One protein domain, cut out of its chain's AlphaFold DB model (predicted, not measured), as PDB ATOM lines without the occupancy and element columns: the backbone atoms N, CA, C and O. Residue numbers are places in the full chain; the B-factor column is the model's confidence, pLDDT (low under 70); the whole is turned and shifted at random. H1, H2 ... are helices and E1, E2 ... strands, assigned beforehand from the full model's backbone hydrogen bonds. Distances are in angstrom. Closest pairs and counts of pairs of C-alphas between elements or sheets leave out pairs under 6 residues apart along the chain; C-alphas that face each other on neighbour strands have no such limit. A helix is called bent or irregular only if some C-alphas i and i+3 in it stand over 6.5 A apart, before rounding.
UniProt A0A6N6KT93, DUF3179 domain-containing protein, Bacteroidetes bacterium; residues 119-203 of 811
ATOM      1  N   LEU A 119      29.698 -23.545  -4.566       85.31
ATOM      2  CA  LEU A 119      31.017 -23.837  -5.127       85.31
ATOM      3  C   LEU A 119      31.759 -22.576  -5.600       85.31
ATOM      4  O   LEU A 119      32.922 -22.400  -5.245       85.31
ATOM      5  N   TRP A 120      31.095 -21.671  -6.330       89.44
ATOM      6  CA  TRP A 120      31.707 -20.405  -6.754       89.44
ATOM      7  C   TRP A 120      32.087 -19.558  -5.538       89.44
ATOM      8  O   TRP A 120      33.212 -19.085  -5.453       89.44
ATOM      9  N   LYS A 121      31.206 -19.455  -4.528       89.12
ATOM     10  CA  LYS A 121      31.504 -18.722  -3.281       89.12
ATOM     11  C   LYS A 121      32.705 -19.312  -2.534       89.12
ATOM     12  O   LYS A 121      33.506 -18.568  -1.972       89.12
ATOM     13  N   LYS A 122      32.861 -20.643  -2.543       90.31
ATOM     14  CA  LYS A 122      34.023 -21.332  -1.956       90.31
ATOM     15  C   LYS A 122      35.314 -21.021  -2.724       90.31
ATOM     16  O   LYS A 122      36.324 -20.725  -2.086       90.31
ATOM     17  N   LYS A 123      35.277 -21.053  -4.062       92.94
ATOM     18  CA  LYS A 123      36.406 -20.679  -4.935       92.94
ATOM     19  C   LYS A 123      36.787 -19.210  -4.752       92.94
ATOM     20  O   LYS A 123      37.942 -18.923  -4.464       92.94
ATOM     21  N   TYR A 124      35.805 -18.311  -4.768       94.00
ATOM     22  CA  TYR A 124      35.994 -16.885  -4.512       94.00
ATOM     23  C   TYR A 124      36.609 -16.614  -3.135       94.00
ATOM     24  O   TYR A 124      37.551 -15.843  -3.032       94.00
ATOM     25  N   LYS A 125      36.164 -17.296  -2.070       92.44
ATOM     26  CA  LYS A 125      36.777 -17.149  -0.737       92.44
ATOM     27  C   LYS A 125      38.248 -17.588  -0.716       92.44
ATOM     28  O   LYS A 125      39.062 -16.933  -0.069       92.44
ATOM     29  N   ARG A 126      38.593 -18.684  -1.409       92.25
ATOM     30  CA  ARG A 126      39.991 -19.135  -1.565       92.25
ATOM     31  C   ARG A 126      40.811 -18.113  -2.352       92.25
ATOM     32  O   ARG A 126      41.891 -17.756  -1.904       92.25
ATOM     33  N   PHE A 127      40.267 -17.618  -3.460       95.00
ATOM     34  CA  PHE A 127      40.871 -16.574  -4.285       95.00
ATOM     35  C   PHE A 127      41.104 -15.275  -3.504       95.00
ATOM     36  O   PHE A 127      42.230 -14.796  -3.458       95.00
ATOM     37  N   LYS A 128      40.083 -14.753  -2.809       94.75
ATOM     38  CA  LYS A 128      40.178 -13.532  -1.994       94.75
ATOM     39  C   LYS A 128      41.277 -13.666  -0.939       94.75
ATOM     40  O   LYS A 128      42.099 -12.771  -0.800       94.75
ATOM     41  N   LYS A 129      41.349 -14.819  -0.258       90.62
ATOM     42  CA  LYS A 129      42.424 -15.131   0.700       90.62
ATOM     43  C   LYS A 129      43.805 -15.182   0.033       90.62
ATOM     44  O   LYS A 129      44.787 -14.748   0.622       90.62
ATOM     45  N   ALA A 130      43.888 -15.741  -1.170       89.94
ATOM     46  CA  ALA A 130      45.136 -15.882  -1.908       89.94
ATOM     47  C   ALA A 130      45.677 -14.543  -2.434       89.94
ATOM     48  O   ALA A 130      46.880 -14.309  -2.353       89.94
ATOM     49  N   LEU A 131      44.796 -13.670  -2.930       94.06
ATOM     50  CA  LEU A 131      45.157 -12.372  -3.496       94.06
ATOM     51  C   LEU A 131      45.358 -11.294  -2.423       94.06
ATOM     52  O   LEU A 131      46.346 -10.567  -2.461       94.06
ATOM     53  N   LEU A 132      44.430 -11.181  -1.466       93.19
ATOM     54  CA  LEU A 132      44.444 -10.117  -0.453       93.19
ATOM     55  C   LEU A 132      45.194 -10.523   0.820       93.19
ATOM     56  O   LEU A 132      45.583  -9.661   1.594       93.19
ATOM     57  N   GLY A 133      45.419 -11.818   1.044       88.38
ATOM     58  CA  GLY A 133      46.042 -12.328   2.262       88.38
ATOM     59  C   GLY A 133      45.042 -12.607   3.384       88.38
ATOM     60  O   GLY A 133      43.869 -12.919   3.161       88.38
ATOM     61  N   ILE A 134      45.538 -12.562   4.618       81.94
ATOM     62  CA  ILE A 134      44.785 -12.833   5.848       81.94
ATOM     63  C   ILE A 134      45.059 -11.749   6.886       81.94
ATOM     64  O   ILE A 134      46.039 -11.024   6.786       81.94
ATOM     65  N   GLY A 135      44.219 -11.677   7.916       83.94
ATOM     66  CA  GLY A 135      44.421 -10.748   9.024       83.94
ATOM     67  C   GLY A 135      43.614  -9.465   8.878       83.94
ATOM     68  O   GLY A 135      42.630  -9.403   8.140       83.94
ATOM     69  N   LYS A 136      43.988  -8.455   9.664       86.44
ATOM     70  CA  LYS A 136      43.208  -7.222   9.810       86.44
ATOM     71  C   LYS A 136      43.196  -6.409   8.517       86.44
ATOM     72  O   LYS A 136      42.152  -5.886   8.147       86.44
ATOM     73  N   GLU A 137      44.341  -6.355   7.854       88.38
ATOM     74  CA  GLU A 137      44.601  -5.702   6.578       88.38
ATOM     75  C   GLU A 137      43.643  -6.244   5.509       88.38
ATOM     76  O   GLU A 137      42.828  -5.509   4.956       88.38
ATOM     77  N   ALA A 138      43.661  -7.566   5.301       90.00
ATOM     78  CA  ALA A 138      42.838  -8.240   4.300       90.00
ATOM     79  C   ALA A 138      41.332  -8.186   4.608       90.00
ATOM     80  O   ALA A 138      40.515  -8.119   3.693       90.00
ATOM     81  N   ASN A 139      40.947  -8.200   5.890       91.88
ATOM     82  CA  ASN A 139      39.542  -8.101   6.303       91.88
ATOM     83  C   ASN A 139      38.923  -6.723   6.020       91.88
ATOM     84  O   ASN A 139      37.701  -6.609   6.004       91.88
ATOM     85  N   GLN A 140      39.752  -5.697   5.826       93.38
ATOM     86  CA  GLN A 140      39.341  -4.345   5.444       93.38
ATOM     87  C   GLN A 140      39.588  -4.069   3.951       93.38
ATOM     88  O   GLN A 140      39.672  -2.913   3.546       93.38
ATOM     89  N   CYS A 141      39.720  -5.127   3.144       94.81
ATOM     90  CA  CYS A 141      39.772  -5.042   1.692       94.81
ATOM     91  C   CYS A 141      38.562  -5.751   1.062       94.81
ATOM     92  O   CYS A 141      38.222  -6.887   1.432       94.81
ATOM     93  N   GLU A 142      37.944  -5.127   0.062       96.25
ATOM     94  CA  GLU A 142      36.806  -5.680  -0.672       96.25
ATOM     95  C   GLU A 142      37.040  -5.632  -2.181       96.25
ATOM     96  O   GLU A 142      37.550  -4.650  -2.701       96.25
ATOM     97  N   ILE A 143      36.673  -6.705  -2.888       96.88
ATOM     98  CA  ILE A 143      36.698  -6.726  -4.357       96.88
ATOM     99  C   ILE A 143      35.297  -6.337  -4.814       96.88
ATOM    100  O   ILE A 143      34.335  -7.048  -4.515       96.88
ATOM    101  N   LEU A 144      35.190  -5.211  -5.511       95.31
ATOM    102  CA  LEU A 144      33.924  -4.564  -5.843       95.31
ATOM    103  C   LEU A 144      33.228  -5.216  -7.043       95.31
ATOM    104  O   LEU A 144      32.001  -5.274  -7.075       95.31
ATOM    105  N   ASN A 145      34.001  -5.776  -7.976       93.00
ATOM    106  CA  ASN A 145      33.504  -6.350  -9.230       93.00
ATOM    107  C   ASN A 145      33.856  -7.845  -9.419       93.00
ATOM    108  O   ASN A 145      34.399  -8.251 -10.448       93.00
ATOM    109  N   PRO A 146      33.570  -8.739  -8.457       93.12
ATOM    110  CA  PRO A 146      34.066 -10.114  -8.501       93.12
ATOM    111  C   PRO A 146      33.485 -10.970  -9.651       93.12
ATOM    112  O   PRO A 146      33.945 -12.086  -9.885       93.12
ATOM    113  N   GLU A 147      32.474 -10.490 -10.379       86.00
ATOM    114  CA  GLU A 147      31.942 -11.081 -11.619       86.00
ATOM    115  C   GLU A 147      32.938 -11.137 -12.779       86.00
ATOM    116  O   GLU A 147      32.752 -11.958 -13.683       86.00
ATOM    117  N   VAL A 148      33.997 -10.325 -12.765       88.19
ATOM    118  CA  VAL A 148      35.019 -10.352 -13.826       88.19
ATOM    119  C   VAL A 148      35.929 -11.581 -13.711       88.19
ATOM    120  O   VAL A 148      36.627 -11.934 -14.657       88.19
ATOM    121  N   LEU A 149      35.882 -12.292 -12.579       91.38
ATOM    122  CA  LEU A 149      36.701 -13.474 -12.328       91.38
ATOM    123  C   LEU A 149      36.202 -14.707 -13.083       91.38
ATOM    124  O   LEU A 149      34.999 -14.979 -13.189       91.38
ATOM    125  N   ARG A 150      37.149 -15.516 -13.544       89.00
ATOM    126  CA  ARG A 150      36.937 -16.857 -14.092       89.00
ATOM    127  C   ARG A 150      37.726 -17.846 -13.254       89.00
ATOM    128  O   ARG A 150      38.840 -17.552 -12.840       89.00
ATOM    129  N   PHE A 151      37.123 -18.997 -12.967       92.00
ATOM    130  CA  PHE A 151      37.739 -20.029 -12.140       92.00
ATOM    131  C   PHE A 151      37.734 -21.374 -12.846       92.00
ATOM    132  O   PHE A 151      36.668 -21.912 -13.152       92.00
ATOM    133  N   GLU A 152      38.908 -21.972 -12.946       90.38
ATOM    134  CA  GLU A 152      39.119 -23.333 -13.420       90.38
ATOM    135  C   GLU A 152      39.671 -24.160 -12.261       90.38
ATOM    136  O   GLU A 152      40.485 -23.675 -11.478       90.38
ATOM    137  N   GLU A 153      39.179 -25.382 -12.067       89.06
ATOM    138  CA  GLU A 153      39.707 -26.260 -11.020       89.06
ATOM    139  C   GLU A 153      39.909 -27.665 -11.576       89.06
ATOM    140  O   GLU A 153      38.942 -28.314 -11.975       89.06
ATOM    141  N   GLU A 154      41.157 -28.131 -11.584       87.88
ATOM    142  CA  GLU A 154      41.546 -29.461 -12.053       87.88
ATOM    143  C   GLU A 154      42.473 -30.112 -11.018       87.88
ATOM    144  O   GLU A 154      43.390 -29.478 -10.505       87.88
ATOM    145  N   LYS A 155      42.229 -31.386 -10.675       85.06
ATOM    146  CA  LYS A 155      43.077 -32.186  -9.759       85.06
ATOM    147  C   LYS A 155      43.389 -31.504  -8.411       85.06
ATOM    148  O   LYS A 155      44.404 -31.790  -7.788       85.06
ATOM    149  N   GLY A 156      42.495 -30.633  -7.937       81.19
ATOM    150  CA  GLY A 156      42.639 -29.891  -6.677       81.19
ATOM    151  C   GLY A 156      43.342 -28.534  -6.801       81.19
ATOM    152  O   GLY A 156      43.300 -27.759  -5.841       81.19
ATOM    153  N   ALA A 157      43.920 -28.216  -7.963       86.00
ATOM    154  CA  ALA A 157      44.476 -26.905  -8.267       86.00
ATOM    155  C   ALA A 157      43.377 -25.958  -8.777       86.00
ATOM    156  O   ALA A 157      42.618 -26.321  -9.672       86.00
ATOM    157  N   LEU A 158      43.274 -24.757  -8.205       90.81
ATOM    158  CA  LEU A 158      42.355 -23.691  -8.606       90.81
ATOM    159  C   LEU A 158      43.129 -22.612  -9.367       90.81
ATOM    160  O   LEU A 158      43.934 -21.911  -8.762       90.81
ATOM    161  N   LYS A 159      42.828 -22.426 -10.649       93.06
ATOM    162  CA  LYS A 159      43.289 -21.293 -11.450       93.06
ATOM    163  C   LYS A 159      42.208 -20.214 -11.503       93.06
ATOM    164  O   LYS A 159      41.019 -20.517 -11.616       93.06
ATOM    165  N   ALA A 160      42.619 -18.960 -11.399       94.19
ATOM    166  CA  ALA A 160      41.777 -17.788 -11.511       94.19
ATOM    167  C   ALA A 160      42.384 -16.792 -12.500       94.19
ATOM    168  O   ALA A 160      43.576 -16.498 -12.431       94.19
ATOM    169  N   THR A 161      41.553 -16.259 -13.384       91.75
ATOM    170  CA  THR A 161      41.881 -15.161 -14.306       91.75
ATOM    171  C   THR A 161      40.781 -14.108 -14.224       91.75
ATOM    172  O   THR A 161      39.722 -14.358 -13.633       91.75
ATOM    173  N   ALA A 162      41.011 -12.921 -14.777       89.62
ATOM    174  CA  ALA A 162      39.998 -11.877 -14.866       89.62
ATOM    175  C   ALA A 162      39.828 -11.436 -16.322       89.62
ATOM    176  O   ALA A 162      40.806 -11.330 -17.056       89.62
ATOM    177  N   VAL A 163      38.582 -11.207 -16.742       83.69
ATOM    178  CA  VAL A 163      38.287 -10.672 -18.086       83.69
ATOM    179  C   VAL A 163      38.383  -9.146 -18.149       83.69
ATOM    180  O   VAL A 163      38.310  -8.579 -19.231       83.69
ATOM    181  N   ASP A 164      38.518  -8.497 -16.993       85.56
ATOM    182  CA  ASP A 164      38.631  -7.051 -16.823       85.56
ATOM    183  C   ASP A 164      39.464  -6.747 -15.563       85.56
ATOM    184  O   ASP A 164      39.779  -7.663 -14.792       85.56
ATOM    185  N   LEU A 165      39.818  -5.482 -15.335       91.50
ATOM    186  CA  LEU A 165      40.504  -5.039 -14.120       91.50
ATOM    187  C   LEU A 165      39.680  -5.381 -12.876       91.50
ATOM    188  O   LEU A 165      38.482  -5.121 -12.807       91.50
ATOM    189  N   LEU A 166      40.332  -5.924 -11.851       95.25
ATOM    190  CA  LEU A 166      39.723  -6.073 -10.534       95.25
ATOM    191  C   LEU A 166      39.732  -4.725  -9.826       95.25
ATOM    192  O   LEU A 166      40.789  -4.131  -9.644       95.25
ATOM    193  N   GLN A 167      38.566  -4.282  -9.383       95.06
ATOM    194  CA  GLN A 167      38.400  -3.088  -8.567       95.06
ATOM    195  C   GLN A 167      38.400  -3.509  -7.105       95.06
ATOM    196  O   GLN A 167      37.562  -4.309  -6.679       95.06
ATOM    197  N   ILE A 168      39.371  -3.019  -6.344       97.56
ATOM    198  CA  ILE A 168      39.600  -3.445  -4.969       97.56
ATOM    199  C   ILE A 168      39.651  -2.215  -4.078       97.56
ATOM    200  O   ILE A 168      40.577  -1.418  -4.169       97.56
ATOM    201  N   GLU A 169      38.695  -2.095  -3.170       96.06
ATOM    202  CA  GLU A 169      38.731  -1.086  -2.120       96.06
ATOM    203  C   GLU A 169      39.602  -1.605  -0.970       96.06
ATOM    204  O   GLU A 169      39.332  -2.665  -0.402       96.06
ATOM    205  N   ASN A 170      40.648  -0.867  -0.609       95.00
ATOM    206  CA  ASN A 170      41.489  -1.120   0.556       95.00
ATOM    207  C   ASN A 170      41.278  -0.001   1.581       95.00
ATOM    208  O   ASN A 170      42.065   0.941   1.659       95.00
ATOM    209  N   ASP A 171      40.242  -0.120   2.414       91.50
ATOM    210  CA  ASP A 171      39.928   0.853   3.472       91.50
ATOM    211  C   ASP A 171      41.030   0.916   4.551       91.50
ATOM    212  O   ASP A 171      41.248   1.951   5.195       91.50
ATOM    213  N   TYR A 172      41.775  -0.181   4.743       92.56
ATOM    214  CA  TYR A 172      42.851  -0.226   5.733       92.56
ATOM    215  C   TYR A 172      43.935   0.808   5.444       92.56
ATOM    216  O   TYR A 172      44.328   1.553   6.355       92.56
ATOM    217  N   LEU A 173      44.400   0.830   4.195       91.31
ATOM    218  CA  LEU A 173      45.402   1.760   3.697       91.31
ATOM    219  C   LEU A 173      44.782   3.004   3.058       91.31
ATOM    220  O   LEU A 173      45.484   3.996   2.929       91.31
ATOM    221  N   GLY A 174      43.498   2.996   2.709       91.31
ATOM    222  CA  GLY A 174      42.811   4.074   1.996       91.31
ATOM    223  C   GLY A 174      43.210   4.174   0.528       91.31
ATOM    224  O   GLY A 174      43.522   5.272   0.080       91.31
ATOM    225  N   TYR A 175      43.270   3.049  -0.180       92.88
ATOM    226  CA  TYR A 175      43.514   3.017  -1.624       92.88
ATOM    227  C   TYR A 175      42.374   2.296  -2.333       92.88
ATOM    228  O   TYR A 175      41.967   1.228  -1.882       92.88
ATOM    229  N   ASP A 176      41.934   2.830  -3.465       94.31
ATOM    230  CA  ASP A 176      41.247   2.050  -4.489       94.31
ATOM    231  C   ASP A 176      42.293   1.482  -5.439       94.31
ATOM    232  O   ASP A 176      43.163   2.201  -5.924       94.31
ATOM    233  N   ILE A 177      42.248   0.177  -5.675       96.31
ATOM    234  CA  ILE A 177      43.233  -0.523  -6.489       96.31
ATOM    235  C   ILE A 177      42.540  -1.063  -7.733       96.31
ATOM    236  O   ILE A 177      41.705  -1.963  -7.636       96.31
ATOM    237  N   ASN A 178      42.935  -0.551  -8.897       95.38
ATOM    238  CA  ASN A 178      42.609  -1.171 -10.177       95.38
ATOM    239  C   ASN A 178      43.707  -2.182 -10.497       95.38
ATOM    240  O   ASN A 178      44.844  -1.807 -10.773       95.38
ATOM    241  N   PHE A 179      43.390  -3.469 -10.408       96.19
ATOM    242  CA  PHE A 179      44.368  -4.544 -10.497       96.19
ATOM    243  C   PHE A 179      44.160  -5.383 -11.755       96.19
ATOM    244  O   PHE A 179      43.168  -6.102 -11.891       96.19
ATOM    245  N   TRP A 180      45.133  -5.334 -12.659       94.69
ATOM    246  CA  TRP A 180      45.190  -6.242 -13.793       94.69
ATOM    247  C   TRP A 180      45.715  -7.602 -13.331       94.69
ATOM    248  O   TRP A 180      46.866  -7.713 -12.903       94.69
ATOM    249  N   LEU A 181      44.870  -8.632 -13.404       94.44
ATOM    250  CA  LEU A 181      45.217 -10.007 -13.047       94.44
ATOM    251  C   LEU A 181      45.520 -10.817 -14.312       94.44
ATOM    252  O   LEU A 181      44.605 -11.113 -15.076       94.44
ATOM    253  N   ASP A 182      46.776 -11.235 -14.472       89.38
ATOM    254  CA  ASP A 182      47.178 -12.205 -15.500       89.38
ATOM    255  C   ASP A 182      46.656 -13.593 -15.109       89.38
ATOM    256  O   ASP A 182      45.767 -14.174 -15.731       89.38
ATOM    257  N   GLU A 183      47.141 -14.089 -13.969       91.38
ATOM    258  CA  GLU A 183      46.695 -15.347 -13.393       91.38
ATOM    259  C   GLU A 183      46.944 -15.413 -11.886       91.38
ATOM    260  O   GLU A 183      47.877 -14.816 -11.346       91.38
ATOM    261  N   LEU A 184      46.114 -16.197 -11.205       93.69
ATOM    262  CA  LEU A 184      46.347 -16.676  -9.850       93.69
ATOM    263  C   LEU A 184      46.105 -18.182  -9.814       93.69
ATOM    264  O   LEU A 184      45.045 -18.653 -10.211       93.69
ATOM    265  N   ALA A 185      47.066 -18.936  -9.300       88.88
ATOM    266  CA  ALA A 185      46.966 -20.373  -9.105       88.88
ATOM    267  C   ALA A 185      47.058 -20.712  -7.613       88.88
ATOM    268  O   ALA A 185      47.920 -20.201  -6.896       88.88
ATOM    269  N   ILE A 186      46.153 -21.573  -7.151       86.50
ATOM    270  CA  ILE A 186      46.224 -22.256  -5.861       86.50
ATOM    271  C   ILE A 186      46.372 -23.741  -6.159       86.50
ATOM    272  O   ILE A 186      45.375 -24.391  -6.461       86.50
ATOM    273  N   GLU A 187      47.579 -24.278  -6.086       82.25
ATOM    274  CA  GLU A 187      47.853 -25.672  -6.433       82.25
ATOM    275  C   GLU A 187      47.166 -26.657  -5.475       82.25
ATOM    276  O   GLU A 187      46.715 -26.302  -4.379       82.25
ATOM    277  N   ALA A 188      47.114 -27.931  -5.873       73.69
ATOM    278  CA  ALA A 188      46.511 -29.006  -5.077       73.69
ATOM    279  C   ALA A 188      47.148 -29.160  -3.688       73.69
ATOM    280  O   ALA A 188      46.522 -29.662  -2.750       73.69
ATOM    281  N   ASP A 189      48.394 -28.715  -3.547       64.81
ATOM    282  CA  ASP A 189      49.118 -28.736  -2.291       64.81
ATOM    283  C   ASP A 189      48.956 -27.490  -1.414       64.81
ATOM    284  O   ASP A 189      49.481 -27.455  -0.299       64.81
ATOM    285  N   GLY A 190      48.173 -26.519  -1.885       67.12
ATOM    286  CA  GLY A 190      47.890 -25.270  -1.200       67.12
ATOM    287  C   GLY A 190      48.861 -24.137  -1.520       67.12
ATOM    288  O   GLY A 190      48.661 -23.048  -0.978       67.12
ATOM    289  N   SER A 191      49.871 -24.337  -2.375       63.88
ATOM    290  CA  SER A 191      50.724 -23.226  -2.810       63.88
ATOM    291  C   SER A 191      49.970 -22.206  -3.636       63.88
ATOM    292  O   SER A 191      49.055 -22.536  -4.380       63.88
ATOM    293  N   ILE A 192      50.365 -20.944  -3.475       77.69
ATOM    294  CA  ILE A 192      49.696 -19.800  -4.081       77.69
ATOM    295  C   ILE A 192      50.710 -19.014  -4.899       77.69
ATOM    296  O   ILE A 192      51.706 -18.530  -4.357       77.69
ATOM    297  N   PHE A 193      50.404 -18.829  -6.174       79.94
ATOM    298  CA  PHE A 193      51.111 -17.945  -7.089       79.94
ATOM    299  C   PHE A 193      50.106 -16.966  -7.690       79.94
ATOM    300  O   PHE A 193      48.997 -17.365  -8.028       79.94
ATOM    301  N   TYR A 194      50.474 -15.694  -7.825       87.81
ATOM    302  CA  TYR A 194      49.714 -14.762  -8.646       87.81
ATOM    303  C   TYR A 194      50.653 -13.831  -9.400       87.81
ATOM    304  O   TYR A 194      51.754 -13.531  -8.933       87.81
ATOM    305  N   LYS A 195      50.199 -13.382 -10.565       87.00
ATOM    306  CA  LYS A 195      50.875 -12.424 -11.428       87.00
ATOM    307  C   LYS A 195      49.865 -11.361 -11.846       87.00
ATOM    308  O   LYS A 195      48.772 -11.682 -12.308       87.00
ATOM    309  N   GLY A 196      50.226 -10.102 -11.651       91.25
ATOM    310  CA  GLY A 196      49.378  -8.961 -11.961       91.25
ATOM    311  C   GLY A 196      50.038  -7.650 -11.550       91.25
ATOM    312  O   GLY A 196      51.109  -7.679 -10.945       91.25
ATOM    313  N   ASN A 197      49.403  -6.533 -11.895       92.81
ATOM    314  CA  ASN A 197      49.903  -5.181 -11.638       92.81
ATOM    315  C   ASN A 197      48.754  -4.275 -11.186       92.81
ATOM    316  O   ASN A 197      47.655  -4.366 -11.736       92.81
ATOM    317  N   GLY A 198      49.005  -3.400 -10.209       93.38
ATOM    318  CA  GLY A 198      47.981  -2.504  -9.653       93.38
ATOM    319  C   GLY A 198      48.214  -1.019  -9.932       93.38
ATOM    320  O   GLY A 198      49.347  -0.559  -9.874       93.38
ATOM    321  N   GLN A 199      47.144  -0.259 -10.158       95.06
ATOM    322  CA  GLN A 199      47.115   1.195  -9.981       95.06
ATOM    323  C   GLN A 199      46.502   1.506  -8.614       95.06
ATOM    324  O   GLN A 199      45.407   1.029  -8.331       95.06
ATOM    325  N   PHE A 200      47.165   2.315  -7.789       94.62
ATOM    326  CA  PHE A 200      46.734   2.651  -6.429       94.62
ATOM    327  C   PHE A 200      46.231   4.095  -6.356       94.62
ATOM    328  O   PHE A 200      47.008   5.043  -6.265       94.62
ATOM    329  N   ILE A 201      44.918   4.269  -6.359       91.75
ATOM    330  CA  ILE A 201      44.248   5.566  -6.303       91.75
ATOM    331  C   ILE A 201      44.020   5.926  -4.836       91.75
ATOM    332  O   ILE A 201      43.350   5.200  -4.102       91.75
ATOM    333  N   ASP A 202      44.611   7.025  -4.375       87.81
ATOM    334  CA  ASP A 202      44.475   7.449  -2.981       87.81
ATOM    335  C   ASP A 202      43.051   7.951  -2.698       87.81
ATOM    336  O   ASP A 202      42.578   8.901  -3.320       87.81
ATOM    337  N   GLN A 203      42.369   7.325  -1.735       80.75
ATOM    338  CA  GLN A 203      41.037   7.740  -1.282       80.75
ATOM    339  C   GLN A 203      41.089   8.874  -0.246       80.75
ATOM    340  O   GLN A 203      40.050   9.370   0.198       80.75
TER     341      GLN A 203
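This is residues 119 to 203 of the 811 residues of the protein "DUF3179 domain-containing protein" of Bacteroidetes bacterium (UniProt A0A6N6KT93). A twisted sheet of six strands arches over one helix, H1, and curls round it. The long, bent strands E5 and E6 run side by side along the arch; E4 and then E1 widen it beside one half of E5, E3 and then E2 beside the other half, and the short H2 is off the sheet. The printed part has 85 residues, with two named helices, H1 and H2, followed along the chain by six named strands, E1 to E6; the sheet is branched, with the antiparallel neighbour pairs E1 and E4, E2 and E3, E3 and E5, E4 and E5, and E5 and E6, and the class is mixed, helices and strands. It is compact, with a radius of gyration of the C-alphas of 12.5 A, and spans 41 by 27 by 21 A.

H1, residues 119 to 132, begins at C-alpha 119 (31.017, -23.837, -5.127) and is 19.8 A long. H2 is residues 136 to 139, E1 141 to 143, E2 149 to 154, E3 157 to 162 and E4 166 to 170. E5, residues 175 to 186, is 25.8 A long and bends by 85 degrees at residue 182. E6, residues 192 to 202, is 27.8 A long, bends by 68 degrees at residue 195 and ends at C-alpha 202 (44.475, 7.449, -2.981).

H1 is on the sheet; its closest C-alphas to E6 are those of Ala 130 and Ile 192, 6.4 A. H2 is close to H1 but not clearly touching, Leu 132 and Ala 138 having the closest C-alphas, 5.4 A. E4, E5 and E6 form a meander, each strand the antiparallel neighbour of the one before: N 168 and O 177 are 2.9 A apart, N 178 and O 199 3.0 A. E3 and E4 lie on one side of E5, E6 on the other; N 160 and O 184 are 2.7 A apart. Edge strand E1 pairs with E4, N 142 to O 169 2.9 A; E2 and E3 form a hairpin, N 152 to O 159 2.9 A. In H1 every O i to N i+4 pair is within hydrogen-bond range; H2 is too short for one.

The C-alphas farthest apart are those of Lys 155 and Gln 203, 40.9 A. The printed part has no cut, and its links between named elements are tight. Residues 189 to 191 have pLDDT under 70.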